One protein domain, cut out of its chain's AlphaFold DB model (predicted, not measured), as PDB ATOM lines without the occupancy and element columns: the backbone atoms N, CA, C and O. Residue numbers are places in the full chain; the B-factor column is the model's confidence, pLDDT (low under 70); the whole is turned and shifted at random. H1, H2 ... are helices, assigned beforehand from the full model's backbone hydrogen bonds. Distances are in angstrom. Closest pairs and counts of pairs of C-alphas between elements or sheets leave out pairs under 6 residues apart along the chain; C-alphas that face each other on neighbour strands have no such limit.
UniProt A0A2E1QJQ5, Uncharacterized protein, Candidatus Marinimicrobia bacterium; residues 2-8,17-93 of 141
ATOM      1  N   PRO A   2     143.668 152.706 141.509       50.94
ATOM      2  CA  PRO A   2     145.001 153.252 141.726       50.94
ATOM      3  C   PRO A   2     145.656 152.534 142.919       50.94
ATOM      4  O   PRO A   2     144.975 152.230 143.895       50.94
ATOM      5  N   ARG A   3     146.973 152.289 142.846       65.75
ATOM      6  CA  ARG A   3     147.810 151.705 143.924       65.75
ATOM      7  C   ARG A   3     147.699 150.183 144.147       65.75
ATOM      8  O   ARG A   3     148.063 149.708 145.214       65.75
ATOM      9  N   SER A   4     147.302 149.405 143.138       68.06
ATOM     10  CA  SER A   4     147.254 147.927 143.191       68.06
ATOM     11  C   SER A   4     148.579 147.213 142.866       68.06
ATOM     12  O   SER A   4     148.600 146.000 142.695       68.06
ATOM     13  N   GLY A   5     149.693 147.942 142.735       75.00
ATOM     14  CA  GLY A   5     150.998 147.347 142.410       75.00
ATOM     15  C   GLY A   5     151.227 147.035 140.925       75.00
ATOM     16  O   GLY A   5     152.284 146.517 140.583       75.00
ATOM     17  N   THR A   6     150.314 147.410 140.024       80.25
ATOM     18  CA  THR A   6     150.445 147.149 138.573       80.25
ATOM     19  C   THR A   6     151.683 147.788 137.944       80.25
ATOM     20  O   THR A   6     152.319 147.171 137.100       80.25
ATOM     21  N   THR A   7     152.087 148.980 138.394       85.75
ATOM     22  CA  THR A   7     153.347 149.607 137.954       85.75
ATOM     23  C   THR A   7     154.572 148.790 138.371       85.75
ATOM     24  O   THR A   7     155.536 148.717 137.623       85.75
ATOM     25  N   LEU A   8     154.545 148.142 139.542       83.94
ATOM     26  CA  LEU A   8     155.651 147.281 139.968       83.94
ATOM     27  C   LEU A   8     155.725 146.019 139.097       83.94
ATOM     28  O   LEU A   8     156.815 145.645 138.683       83.94
ATOM     29  N   GLN A  17     165.409 142.048 128.973       87.12
ATOM     30  CA  GLN A  17     166.100 142.656 127.816       87.12
ATOM     31  C   GLN A  17     165.266 142.765 126.521       87.12
ATOM     32  O   GLN A  17     165.511 143.638 125.694       87.12
ATOM     33  N   ASN A  18     164.285 141.879 126.347       87.31
ATOM     34  CA  ASN A  18     163.411 141.818 125.166       87.31
ATOM     35  C   ASN A  18     162.058 142.531 125.349       87.31
ATOM     36  O   ASN A  18     161.239 142.501 124.425       87.31
ATOM     37  N   VAL A  19     161.806 143.133 126.516       89.00
ATOM     38  CA  VAL A  19     160.515 143.735 126.868       89.00
ATOM     39  C   VAL A  19     160.695 145.195 127.267       89.00
ATOM     40  O   VAL A  19     161.523 145.506 128.113       89.00
ATOM     41  N   SER A  20     159.885 146.094 126.709       92.00
ATOM     42  CA  SER A  20     159.806 147.484 127.176       92.00
ATOM     43  C   SER A  20     158.545 147.770 127.994       92.00
ATOM     44  O   SER A  20     157.488 147.163 127.796       92.00
ATOM     45  N   GLY A  21     158.666 148.734 128.910       92.25
ATOM     46  CA  GLY A  21     157.540 149.361 129.605       92.25
ATOM     47  C   GLY A  21     156.773 150.277 128.654       92.25
ATOM     48  O   GLY A  21     157.368 151.239 128.173       92.25
ATOM     49  N   GLY A  22     155.507 149.981 128.351       92.69
ATOM     50  CA  GLY A  22     154.665 150.864 127.529       92.69
ATOM     51  C   GLY A  22     153.939 151.934 128.343       92.69
ATOM     52  O   GLY A  22     153.568 152.970 127.797       92.69
ATOM     53  N   GLY A  23     153.799 151.728 129.653       91.50
ATOM     54  CA  GLY A  23     153.103 152.632 130.553       91.50
ATOM     55  C   GLY A  23     151.586 152.514 130.442       91.50
ATOM     56  O   GLY A  23     151.031 151.509 129.997       91.50
ATOM     57  N   GLU A  24     150.907 153.568 130.884       91.06
ATOM     58  CA  GLU A  24     149.452 153.677 130.815       91.06
ATOM     59  C   GLU A  24     149.017 154.175 129.435       91.06
ATOM     60  O   GLU A  24     149.225 155.346 129.113       91.06
ATOM     61  N   LEU A  25     148.408 153.297 128.631       91.50
ATOM     62  CA  LEU A  25     147.931 153.622 127.286       91.50
ATOM     63  C   LEU A  25     146.398 153.651 127.223       91.50
ATOM     64  O   LEU A  25     145.708 152.845 127.846       91.50
ATOM     65  N   GLU A  26     145.859 154.577 126.425       91.06
ATOM     66  CA  GLU A  26     144.431 154.620 126.055       91.06
ATOM     67  C   GLU A  26     144.183 154.067 124.637       91.06
ATOM     68  O   GLU A  26     143.042 153.921 124.197       91.06
ATOM     69  N   ASN A  27     145.262 153.732 123.927       92.75
ATOM     70  CA  ASN A  27     145.286 153.295 122.535       92.75
ATOM     71  C   ASN A  27     144.366 152.107 122.245       92.75
ATOM     72  O   ASN A  27     143.681 152.099 121.223       92.75
ATOM     73  N   PHE A  28     144.332 151.107 123.132       90.06
ATOM     74  CA  PHE A  28     143.475 149.939 122.944       90.06
ATOM     75  C   PHE A  28     141.993 150.320 122.990       90.06
ATOM     76  O   PHE A  28     141.254 150.020 122.056       90.06
ATOM     77  N   SER A  29     141.564 151.065 124.014       87.25
ATOM     78  CA  SER A  29     140.175 151.526 124.131       87.25
ATOM     79  C   SER A  29     139.765 152.425 122.957       87.25
ATOM     80  O   SER A  29     138.638 152.339 122.472       87.25
ATOM     81  N   GLN A  30     140.684 153.249 122.442       89.69
ATOM     82  CA  GLN A  30     140.452 154.051 121.235       89.69
ATOM     83  C   GLN A  30     140.309 153.182 119.975       89.69
ATOM     84  O   GLN A  30     139.440 153.446 119.138       89.69
ATOM     85  N   ALA A  31     141.116 152.126 119.843       91.12
ATOM     86  CA  ALA A  31     141.001 151.168 118.746       91.12
ATOM     87  C   ALA A  31     139.665 150.408 118.810       91.12
ATOM     88  O   ALA A  31     138.975 150.306 117.797       91.12
ATOM     89  N   VAL A  32     139.237 149.979 120.004       88.62
ATOM     90  CA  VAL A  32     137.917 149.366 120.224       88.62
ATOM     91  C   VAL A  32     136.798 150.317 119.801       88.62
ATOM     92  O   VAL A  32     135.950 149.936 118.999       88.62
ATOM     93  N   ALA A  33     136.819 151.573 120.254       87.06
ATOM     94  CA  ALA A  33     135.807 152.564 119.878       87.06
ATOM     95  C   ALA A  33     135.767 152.842 118.362       87.06
ATOM     96  O   ALA A  33     134.709 153.144 117.810       87.06
ATOM     97  N   THR A  34     136.909 152.717 117.680       88.56
ATOM     98  CA  THR A  34     137.012 152.896 116.224       88.56
ATOM     99  C   THR A  34     136.430 151.706 115.461       88.56
ATOM    100  O   THR A  34     135.705 151.889 114.482       88.56
ATOM    101  N   CYS A  35     136.729 150.484 115.906       88.12
ATOM    102  CA  CYS A  35     136.343 149.254 115.214       88.12
ATOM    103  C   CYS A  35     134.916 148.792 115.557       88.12
ATOM    104  O   CYS A  35     134.250 148.196 114.712       88.12
ATOM    105  N   PHE A  36     134.410 149.109 116.754       86.94
ATOM    106  CA  PHE A  36     133.118 148.640 117.260       86.94
ATOM    107  C   PHE A  36     132.178 149.814 117.553       86.94
ATOM    108  O   PHE A  36     132.114 150.332 118.666       86.94
ATOM    109  N   LYS A  37     131.373 150.203 116.554       78.06
ATOM    110  CA  LYS A  37     130.428 151.338 116.657       78.06
ATOM    111  C   LYS A  37     129.374 151.192 117.761       78.06
ATOM    112  O   LYS A  37     128.863 152.197 118.240       78.06
ATOM    113  N   ALA A  38     129.031 149.961 118.131       81.31
ATOM    114  CA  ALA A  38     128.028 149.648 119.145       81.31
ATOM    115  C   ALA A  38     128.645 148.896 120.333       81.31
ATOM    116  O   ALA A  38     128.095 147.896 120.784       81.31
ATOM    117  N   PHE A  39     129.812 149.317 120.819       78.00
ATOM    118  CA  PHE A  39     130.443 148.690 121.980       78.00
ATOM    119  C   PHE A  39     129.611 148.901 123.267       78.00
ATOM    120  O   PHE A  39     129.170 150.025 123.517       78.00
ATOM    121  N   PRO A  40     129.393 147.860 124.098       75.81
ATOM    122  CA  PRO A  40     129.906 146.489 123.967       75.81
ATOM    123  C   PRO A  40     129.021 145.527 123.160       75.81
ATOM    124  O   PRO A  40     129.482 144.453 122.789       75.81
ATOM    125  N   SER A  41     127.768 145.883 122.860       80.75
ATOM    126  CA  SER A  41     126.808 145.001 122.168       80.75
ATOM    127  C   SER A  41     127.302 144.447 120.824       80.75
ATOM    128  O   SER A  41     127.080 143.280 120.527       80.75
ATOM    129  N   GLY A  42     128.030 145.245 120.042       77.38
ATOM    130  CA  GLY A  42     128.538 144.871 118.723       77.38
ATOM    131  C   GLY A  42     129.729 143.913 118.749       77.38
ATOM    132  O   GLY A  42     130.159 143.480 117.689       77.38
ATOM    133  N   VAL A  43     130.271 143.580 119.926       80.75
ATOM    134  CA  VAL A  43     131.366 142.605 120.065       80.75
ATOM    135  C   VAL A  43     130.849 141.176 119.906       80.75
ATOM    136  O   VAL A  43     131.518 140.350 119.301       80.75
ATOM    137  N   ALA A  44     129.649 140.877 120.417       79.19
ATOM    138  CA  ALA A  44     129.084 139.527 120.370       79.19
ATOM    139  C   ALA A  44     128.758 139.059 118.939       79.19
ATOM    140  O   ALA A  44     128.734 137.862 118.668       79.19
ATOM    141  N   GLU A  45     128.509 140.007 118.037       80.56
ATOM    142  CA  GLU A  45     128.204 139.766 116.622       80.56
ATOM    143  C   GLU A  45     129.445 139.897 115.724       80.56
ATOM    144  O   GLU A  45     129.360 139.701 114.511       80.56
ATOM    145  N   ALA A  46     130.596 140.246 116.302       81.25
ATOM    146  CA  ALA A  46     131.815 140.487 115.556       81.25
ATOM    147  C   ALA A  46     132.480 139.186 115.109       81.25
ATOM    148  O   ALA A  46     132.570 138.214 115.860       81.25
ATOM    149  N   GLY A  47     132.978 139.183 113.875       82.69
ATOM    150  CA  GLY A  47     133.750 138.084 113.330       82.69
ATOM    151  C   GLY A  47     135.252 138.312 113.467       82.69
ATOM    152  O   GLY A  47     135.738 139.365 113.882       82.69
ATOM    153  N   SER A  48     136.020 137.322 113.016       83.69
ATOM    154  CA  SER A  48     137.487 137.374 112.986       83.69
ATOM    155  C   SER A  48     138.051 138.572 112.211       83.69
ATOM    156  O   SER A  48     139.171 139.008 112.466       83.69
ATOM    157  N   LYS A  49     137.291 139.132 111.263       87.00
ATOM    158  CA  LYS A  49     137.707 140.299 110.478       87.00
ATOM    159  C   LYS A  49     137.747 141.568 111.328       87.00
ATOM    160  O   LYS A  49     138.706 142.330 111.220       87.00
ATOM    161  N   GLU A  50     136.731 141.796 112.153       86.50
ATOM    162  CA  GLU A  50     136.642 142.945 113.054       86.50
ATOM    163  C   GLU A  50     137.756 142.897 114.106       86.50
ATOM    164  O   GLU A  50     138.428 143.904 114.329       86.50
ATOM    165  N   PHE A  51     138.030 141.719 114.678       86.81
ATOM    166  CA  PHE A  51     139.140 141.532 115.619       86.81
ATOM    167  C   PHE A  51     140.516 141.682 114.955       86.81
ATOM    168  O   PHE A  51     141.413 142.310 115.522       86.81
ATOM    169  N   LEU A  52     140.683 141.202 113.718       87.88
ATOM    170  CA  LEU A  52     141.909 141.432 112.952       87.88
ATOM    171  C   LEU A  52     142.147 142.929 112.701       87.88
ATOM    172  O   LEU A  52     143.286 143.398 112.780       87.88
ATOM    173  N   GLU A  53     141.090 143.682 112.397       91.06
ATOM    174  CA  GLU A  53     141.178 145.129 112.189       91.06
ATOM    175  C   GLU A  53     141.451 145.884 113.493       91.06
ATOM    176  O   GLU A  53     142.273 146.805 113.501       91.06
ATOM    177  N   LEU A  54     140.850 145.451 114.607       90.81
ATOM    178  CA  LEU A  54     141.170 145.947 115.945       90.81
ATOM    179  C   LEU A  54     142.662 145.772 116.242       90.81
ATOM    180  O   LEU A  54     143.335 146.737 116.607       90.81
ATOM    181  N   GLY A  55     143.189 144.561 116.042       89.62
ATOM    182  CA  GLY A  55     144.593 144.246 116.285       89.62
ATOM    183  C   GLY A  55     145.534 145.126 115.463       89.62
ATOM    184  O   GLY A  55     146.479 145.699 116.003       89.62
ATOM    185  N   LYS A  56     145.251 145.309 114.167       93.00
ATOM    186  CA  LYS A  56     146.030 146.208 113.296       93.00
ATOM    187  C   LYS A  56     145.954 147.660 113.751       93.00
ATOM    188  O   LYS A  56     146.986 148.324 113.831       93.00
ATOM    189  N   THR A  57     144.752 148.146 114.053       94.44
ATOM    190  CA  THR A  57     144.515 149.525 114.495       94.44
ATOM    191  C   THR A  57     145.281 149.815 115.783       94.44
ATOM    192  O   THR A  57     146.025 150.796 115.854       94.44
ATOM    193  N   TYR A  58     145.189 148.915 116.764       93.19
ATOM    194  CA  TYR A  58     145.931 149.016 118.013       93.19
ATOM    195  C   TYR A  58     147.448 148.994 117.776       93.19
ATOM    196  O   TYR A  58     148.128 149.948 118.160       93.19
ATOM    197  N   LEU A  59     147.980 147.980 117.082       92.06
ATOM    198  CA  LEU A  59     149.423 147.838 116.833       92.06
ATOM    199  C   LEU A  59     150.020 149.032 116.075       92.06
ATOM    200  O   LEU A  59     151.125 149.471 116.397       92.06
ATOM    201  N   ASN A  60     149.288 149.591 115.108       94.75
ATOM    202  CA  ASN A  60     149.711 150.792 114.391       94.75
ATOM    203  C   ASN A  60     149.765 152.015 115.313       94.75
ATOM    204  O   ASN A  60     150.692 152.816 115.216       94.75
ATOM    205  N   SER A  61     148.806 152.149 116.234       94.75
ATOM    206  CA  SER A  61     148.748 153.293 117.151       94.75
ATOM    207  C   SER A  61     149.899 153.321 118.170       94.75
ATOM    208  O   SER A  61     150.286 154.396 118.626       94.75
ATOM    209  N   ILE A  62     150.482 152.161 118.497       93.88
ATOM    210  CA  ILE A  62     151.569 152.035 119.484       93.88
ATOM    211  C   ILE A  62     152.956 151.850 118.857       93.88
ATOM    212  O   ILE A  62     153.931 151.659 119.584       93.88
ATOM    213  N   VAL A  63     153.086 151.908 117.527       92.12
ATOM    214  CA  VAL A  63     154.347 151.583 116.830       92.12
ATOM    215  C   VAL A  63     155.534 152.423 117.324       92.12
ATOM    216  O   VAL A  63     156.622 151.893 117.546       92.12
ATOM    217  N   ASN A  64     155.308 153.714 117.584       90.81
ATOM    218  CA  ASN A  64     156.336 154.634 118.075       90.81
ATOM    219  C   ASN A  64     156.680 154.403 119.553       90.81
ATOM    220  O   ASN A  64     157.820 154.621 119.950       90.81
ATOM    221  N   ILE A  65     155.711 153.946 120.353       91.06
ATOM    222  CA  ILE A  65     155.884 153.650 121.784       91.06
ATOM    223  C   ILE A  65     156.682 152.354 121.945       91.06
ATOM    224  O   ILE A  65     157.639 152.289 122.714       91.06
ATOM    225  N   ARG A  66     156.337 151.334 121.152       87.75
ATOM    226  CA  ARG A  66     157.031 150.044 121.125       87.75
ATOM    227  C   ARG A  66     158.481 150.173 120.655       87.75
ATOM    228  O   ARG A  66     159.354 149.445 121.131       87.75
ATOM    229  N   GLY A  67     158.743 151.058 119.693       85.81
ATOM    230  CA  GLY A  67     160.072 151.235 119.119       85.81
ATOM    231  C   GLY A  67     160.628 149.927 118.541       85.81
ATOM    232  O   GLY A  67     159.993 149.279 117.712       85.81
ATOM    233  N   LYS A  68     161.833 149.535 118.976       84.69
ATOM    234  CA  LYS A  68     162.531 148.323 118.497       84.69
ATOM    235  C   LYS A  68     162.312 147.089 119.379       84.69
ATOM    236  O   LYS A  68     162.873 146.036 119.080       84.69
ATOM    237  N   SER A  69     161.533 147.196 120.454       85.19
ATOM    238  CA  SER A  69     161.350 146.095 121.399       85.19
ATOM    239  C   SER A  69     160.574 144.937 120.767       85.19
ATOM    240  O   SER A  69     159.570 145.133 120.067       85.19
ATOM    241  N   ARG A  70     161.022 143.701 121.030       86.25
ATOM    242  CA  ARG A  70     160.312 142.491 120.580       86.25
ATOM    243  C   ARG A  70     158.944 142.402 121.254       86.25
ATOM    244  O   ARG A  70     157.958 142.140 120.574       86.25
ATOM    245  N   HIS A  71     158.893 142.718 122.546       87.75
ATOM    246  CA  HIS A  71     157.681 142.743 123.354       87.75
ATOM    247  C   HIS A  71     157.527 144.093 124.057       87.75
ATOM    248  O   HIS A  71     158.507 144.785 124.332       87.75
ATOM    249  N   MET A  72     156.290 144.459 124.364       91.38
ATOM    250  CA  MET A  72     155.956 145.669 125.105       91.38
ATOM    251  C   MET A  72     154.814 145.344 126.061       91.38
ATOM    252  O   MET A  72     153.908 144.590 125.712       91.38
ATOM    253  N   THR A  73     154.875 145.901 127.259       91.00
ATOM    254  CA  THR A  73     153.753 145.887 128.202       91.00
ATOM    255  C   THR A  73     152.771 147.007 127.863       91.00
ATOM    256  O   THR A  73     153.185 148.075 127.429       91.00
ATOM    257  N   ASP A  74     151.477 146.777 128.066       90.31
ATOM    258  CA  ASP A  74     150.458 147.831 128.073       90.31
ATOM    259  C   ASP A  74     149.748 147.769 129.423       90.31
ATOM    260  O   ASP A  74     149.110 146.766 129.762       90.31
ATOM    261  N   LYS A  75     149.905 148.822 130.227       87.12
ATOM    262  CA  LYS A  75     149.281 148.922 131.538       87.12
ATOM    263  C   LYS A  75     147.981 149.710 131.433       87.12
ATOM    264  O   LYS A  75     147.909 150.841 131.900       87.12
ATOM    265  N   MET A  76     146.930 149.097 130.901       82.06
ATOM    266  CA  MET A  76     145.617 149.733 130.735       82.06
ATOM    267  C   MET A  76     145.033 150.227 132.082       82.06
ATOM    268  O   MET A  76     144.574 149.418 132.897       82.06
ATOM    269  N   PRO A  77     145.006 151.547 132.361       67.69
ATOM    270  CA  PRO A  77     144.629 152.066 133.682       67.69
ATOM    271  C   PRO A  77     143.124 151.970 133.973       67.69
ATOM    272  O   PRO A  77     142.713 151.987 135.137       67.69
ATOM    273  N   LYS A  78     142.303 151.865 132.920       72.81
ATOM    274  CA  LYS A  78     140.834 151.846 132.964       72.81
ATOM    275  C   LYS A  78     140.255 150.631 132.232       72.81
ATOM    276  O   LYS A  78     139.289 150.771 131.495       72.81
ATOM    277  N   ILE A  79     140.854 149.456 132.414       73.56
ATOM    278  CA  ILE A  79     140.301 148.226 131.835       73.56
ATOM    279  C   ILE A  79     138.875 147.973 132.358       73.56
ATOM    280  O   ILE A  79     138.625 148.048 133.566       73.56
ATOM    281  N   THR A  80     137.944 147.699 131.448       77.12
ATOM    282  CA  THR A  80     136.547 147.344 131.745       77.12
ATOM    283  C   THR A  80     136.315 145.836 131.595       77.12
ATOM    284  O   THR A  80     137.155 145.117 131.049       77.12
ATOM    285  N   LEU A  81     135.183 145.316 132.088       73.00
ATOM    286  CA  LEU A  81     134.835 143.895 131.911       73.00
ATOM    287  C   LEU A  81     134.601 143.559 130.433       73.00
ATOM    288  O   LEU A  81     134.829 142.435 129.995       73.00
ATOM    289  N   GLU A  82     134.141 144.537 129.668       75.88
ATOM    290  CA  GLU A  82     133.911 144.447 128.238       75.88
ATOM    291  C   GLU A  82     135.236 144.363 127.465       75.88
ATOM    292  O   GLU A  82     135.354 143.537 126.559       75.88
ATOM    293  N   ASP A  83     136.252 145.136 127.869       75.06
ATOM    294  CA  ASP A  83     137.612 145.023 127.320       75.06
ATOM    295  C   ASP A  83     138.204 143.633 127.594       75.06
ATOM    296  O   ASP A  83     138.800 143.026 126.707       75.06
ATOM    297  N   ILE A  84     138.003 143.094 128.806       73.50
ATOM    298  CA  ILE A  84     138.473 141.749 129.176       73.50
ATOM    299  C   ILE A  84     137.858 140.689 128.263       73.50
ATOM    300  O   ILE A  84     138.580 139.813 127.809       73.50
ATOM    301  N   LYS A  85     136.566 140.786 127.931       75.56
ATOM    302  CA  LYS A  85     135.906 139.826 127.032       75.56
ATOM    303  C   LYS A  85     136.487 139.835 125.617       75.56
ATOM    304  O   LYS A  85     136.637 138.768 125.033       75.56
ATOM    305  N   ILE A  86     136.827 141.014 125.084       77.69
ATOM    306  CA  ILE A  86     137.529 141.138 123.793       77.69
ATOM    307  C   ILE A  86     138.914 140.488 123.875       77.69
ATOM    308  O   ILE A  86     139.345 139.796 122.958       77.69
ATOM    309  N   LEU A  87     139.633 140.725 124.972       77.00
ATOM    310  CA  LEU A  87     140.955 140.141 125.171       77.00
ATOM    311  C   LEU A  87     140.867 138.617 125.352       77.00
ATOM    312  O   LEU A  87     141.695 137.903 124.807       77.00
ATOM    313  N   GLU A  88     139.859 138.095 126.048       72.25
ATOM    314  CA  GLU A  88     139.642 136.654 126.229       72.25
ATOM    315  C   GLU A  88     139.246 135.936 124.932       72.25
ATOM    316  O   GLU A  88     139.611 134.774 124.766       72.25
ATOM    317  N   SER A  89     138.542 136.599 124.006       67.06
ATOM    318  CA  SER A  89     138.177 135.986 122.720       67.06
ATOM    319  C   SER A  89     139.365 135.812 121.771       67.06
ATOM    320  O   SER A  89     139.308 134.962 120.889       67.06
ATOM    321  N   GLU A  90     140.438 136.588 121.958       63.41
ATOM    322  CA  GLU A  90     141.587 136.639 121.042       63.41
ATOM    323  C   GLU A  90     142.920 136.206 121.687       63.41
ATOM    324  O   GLU A  90     143.860 135.817 120.986       63.41
ATOM    325  N   ILE A  91     143.044 136.249 123.019       58.44
ATOM    326  CA  ILE A  91     144.271 135.868 123.732       58.44
ATOM    327  C   ILE A  91     144.187 134.410 124.172       58.44
ATOM    328  O   ILE A  91     143.914 134.080 125.324       58.44
ATOM    329  N   ASP A  92     144.583 133.526 123.265       55.69
ATOM    330  CA  ASP A  92     144.772 132.095 123.535       55.69
ATOM    331  C   ASP A  92     146.087 131.793 124.304       55.69
ATOM    332  O   ASP A  92     146.598 130.676 124.308       55.69
ATOM    333  N   LYS A  93     146.726 132.816 124.899       56.03
ATOM    334  CA  LYS A  93     148.132 132.760 125.357       56.03
ATOM    335  C   LYS A  93     148.431 133.525 126.651       56.03
ATOM    336  O   LYS A  93     149.546 134.012 126.832       56.03
TER     337      LYS A  93
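This is residues 2 to 8 and 17 to 93 of the 141 residues of an uncharacterized protein of Candidatus Marinimicrobia bacterium (UniProt A0A2E1QJQ5). A helical hairpin of H1 and H2 makes the main body, with a third sizeable helix, H4, set crosswise near both and the short H3 just beyond the far end of H2. Long links without named elements join H1 to H2 and H3 to H4, and a short parallel pairing ties residues 19 to 20 to residues 71 to 72. The printed part has 84 residues with four named helices, H1, H2, H3 and H4 in chain order, and no named strand; its class is all helix, though under half of the residues, 37, are in named elements. It is compact, with a radius of gyration of the C-alphas of 13.5 A and spans of 39 by 29 by 23 A.

The printed part begins at Pro 2, C-alpha at (145.001, 153.252, 141.726). H1, residues 27 to 35, is 12.2 A long and begins at C-alpha 27, (145.286, 153.295, 122.535). H2, residues 48 to 61, is the longest helix, 19.9 A. H3 is residues 63 to 66. H4, residues 81 to 90, is 14.7 A long and ends at C-alpha 90, (141.587, 136.639, 121.042).

H1 and H2 form a helical hairpin and touch, the closest C-alphas being those of Ala 31 and Tyr 58, 5.4 A apart. They run opposite ways at a steep tilt of 42 degrees. H4 is close to H1 but not clearly touching, with the closest C-alphas, Ser 29 and Asp 83, 7.7 A apart; they are about perpendicular at 80 degrees. H4 is likewise close to H2 but not clearly touching, with the closest C-alphas, Phe 51 and Glu 90, 7.7 A apart. H2 and H3 meet only through their link, and H3 is apart from H1 and H4. Every O i to N i+4 pair is within hydrogen-bond range in H1 and H2, and 5 of 6 in H4; H3 is too short for such a pair.

The C-alphas farthest apart, those of Gln 17 and Ser 41, are 39.8 A apart. Residues 9 to 16 are cut out, and C-alphas 8 and 17 are 16.7 A apart across the cut. The links H1 to H2 and H3 to H4 are long. In this predicted model the mean pLDDT of the printed part is 82.9, with residues 2 to 4, 77 and 89 to 93 under 70.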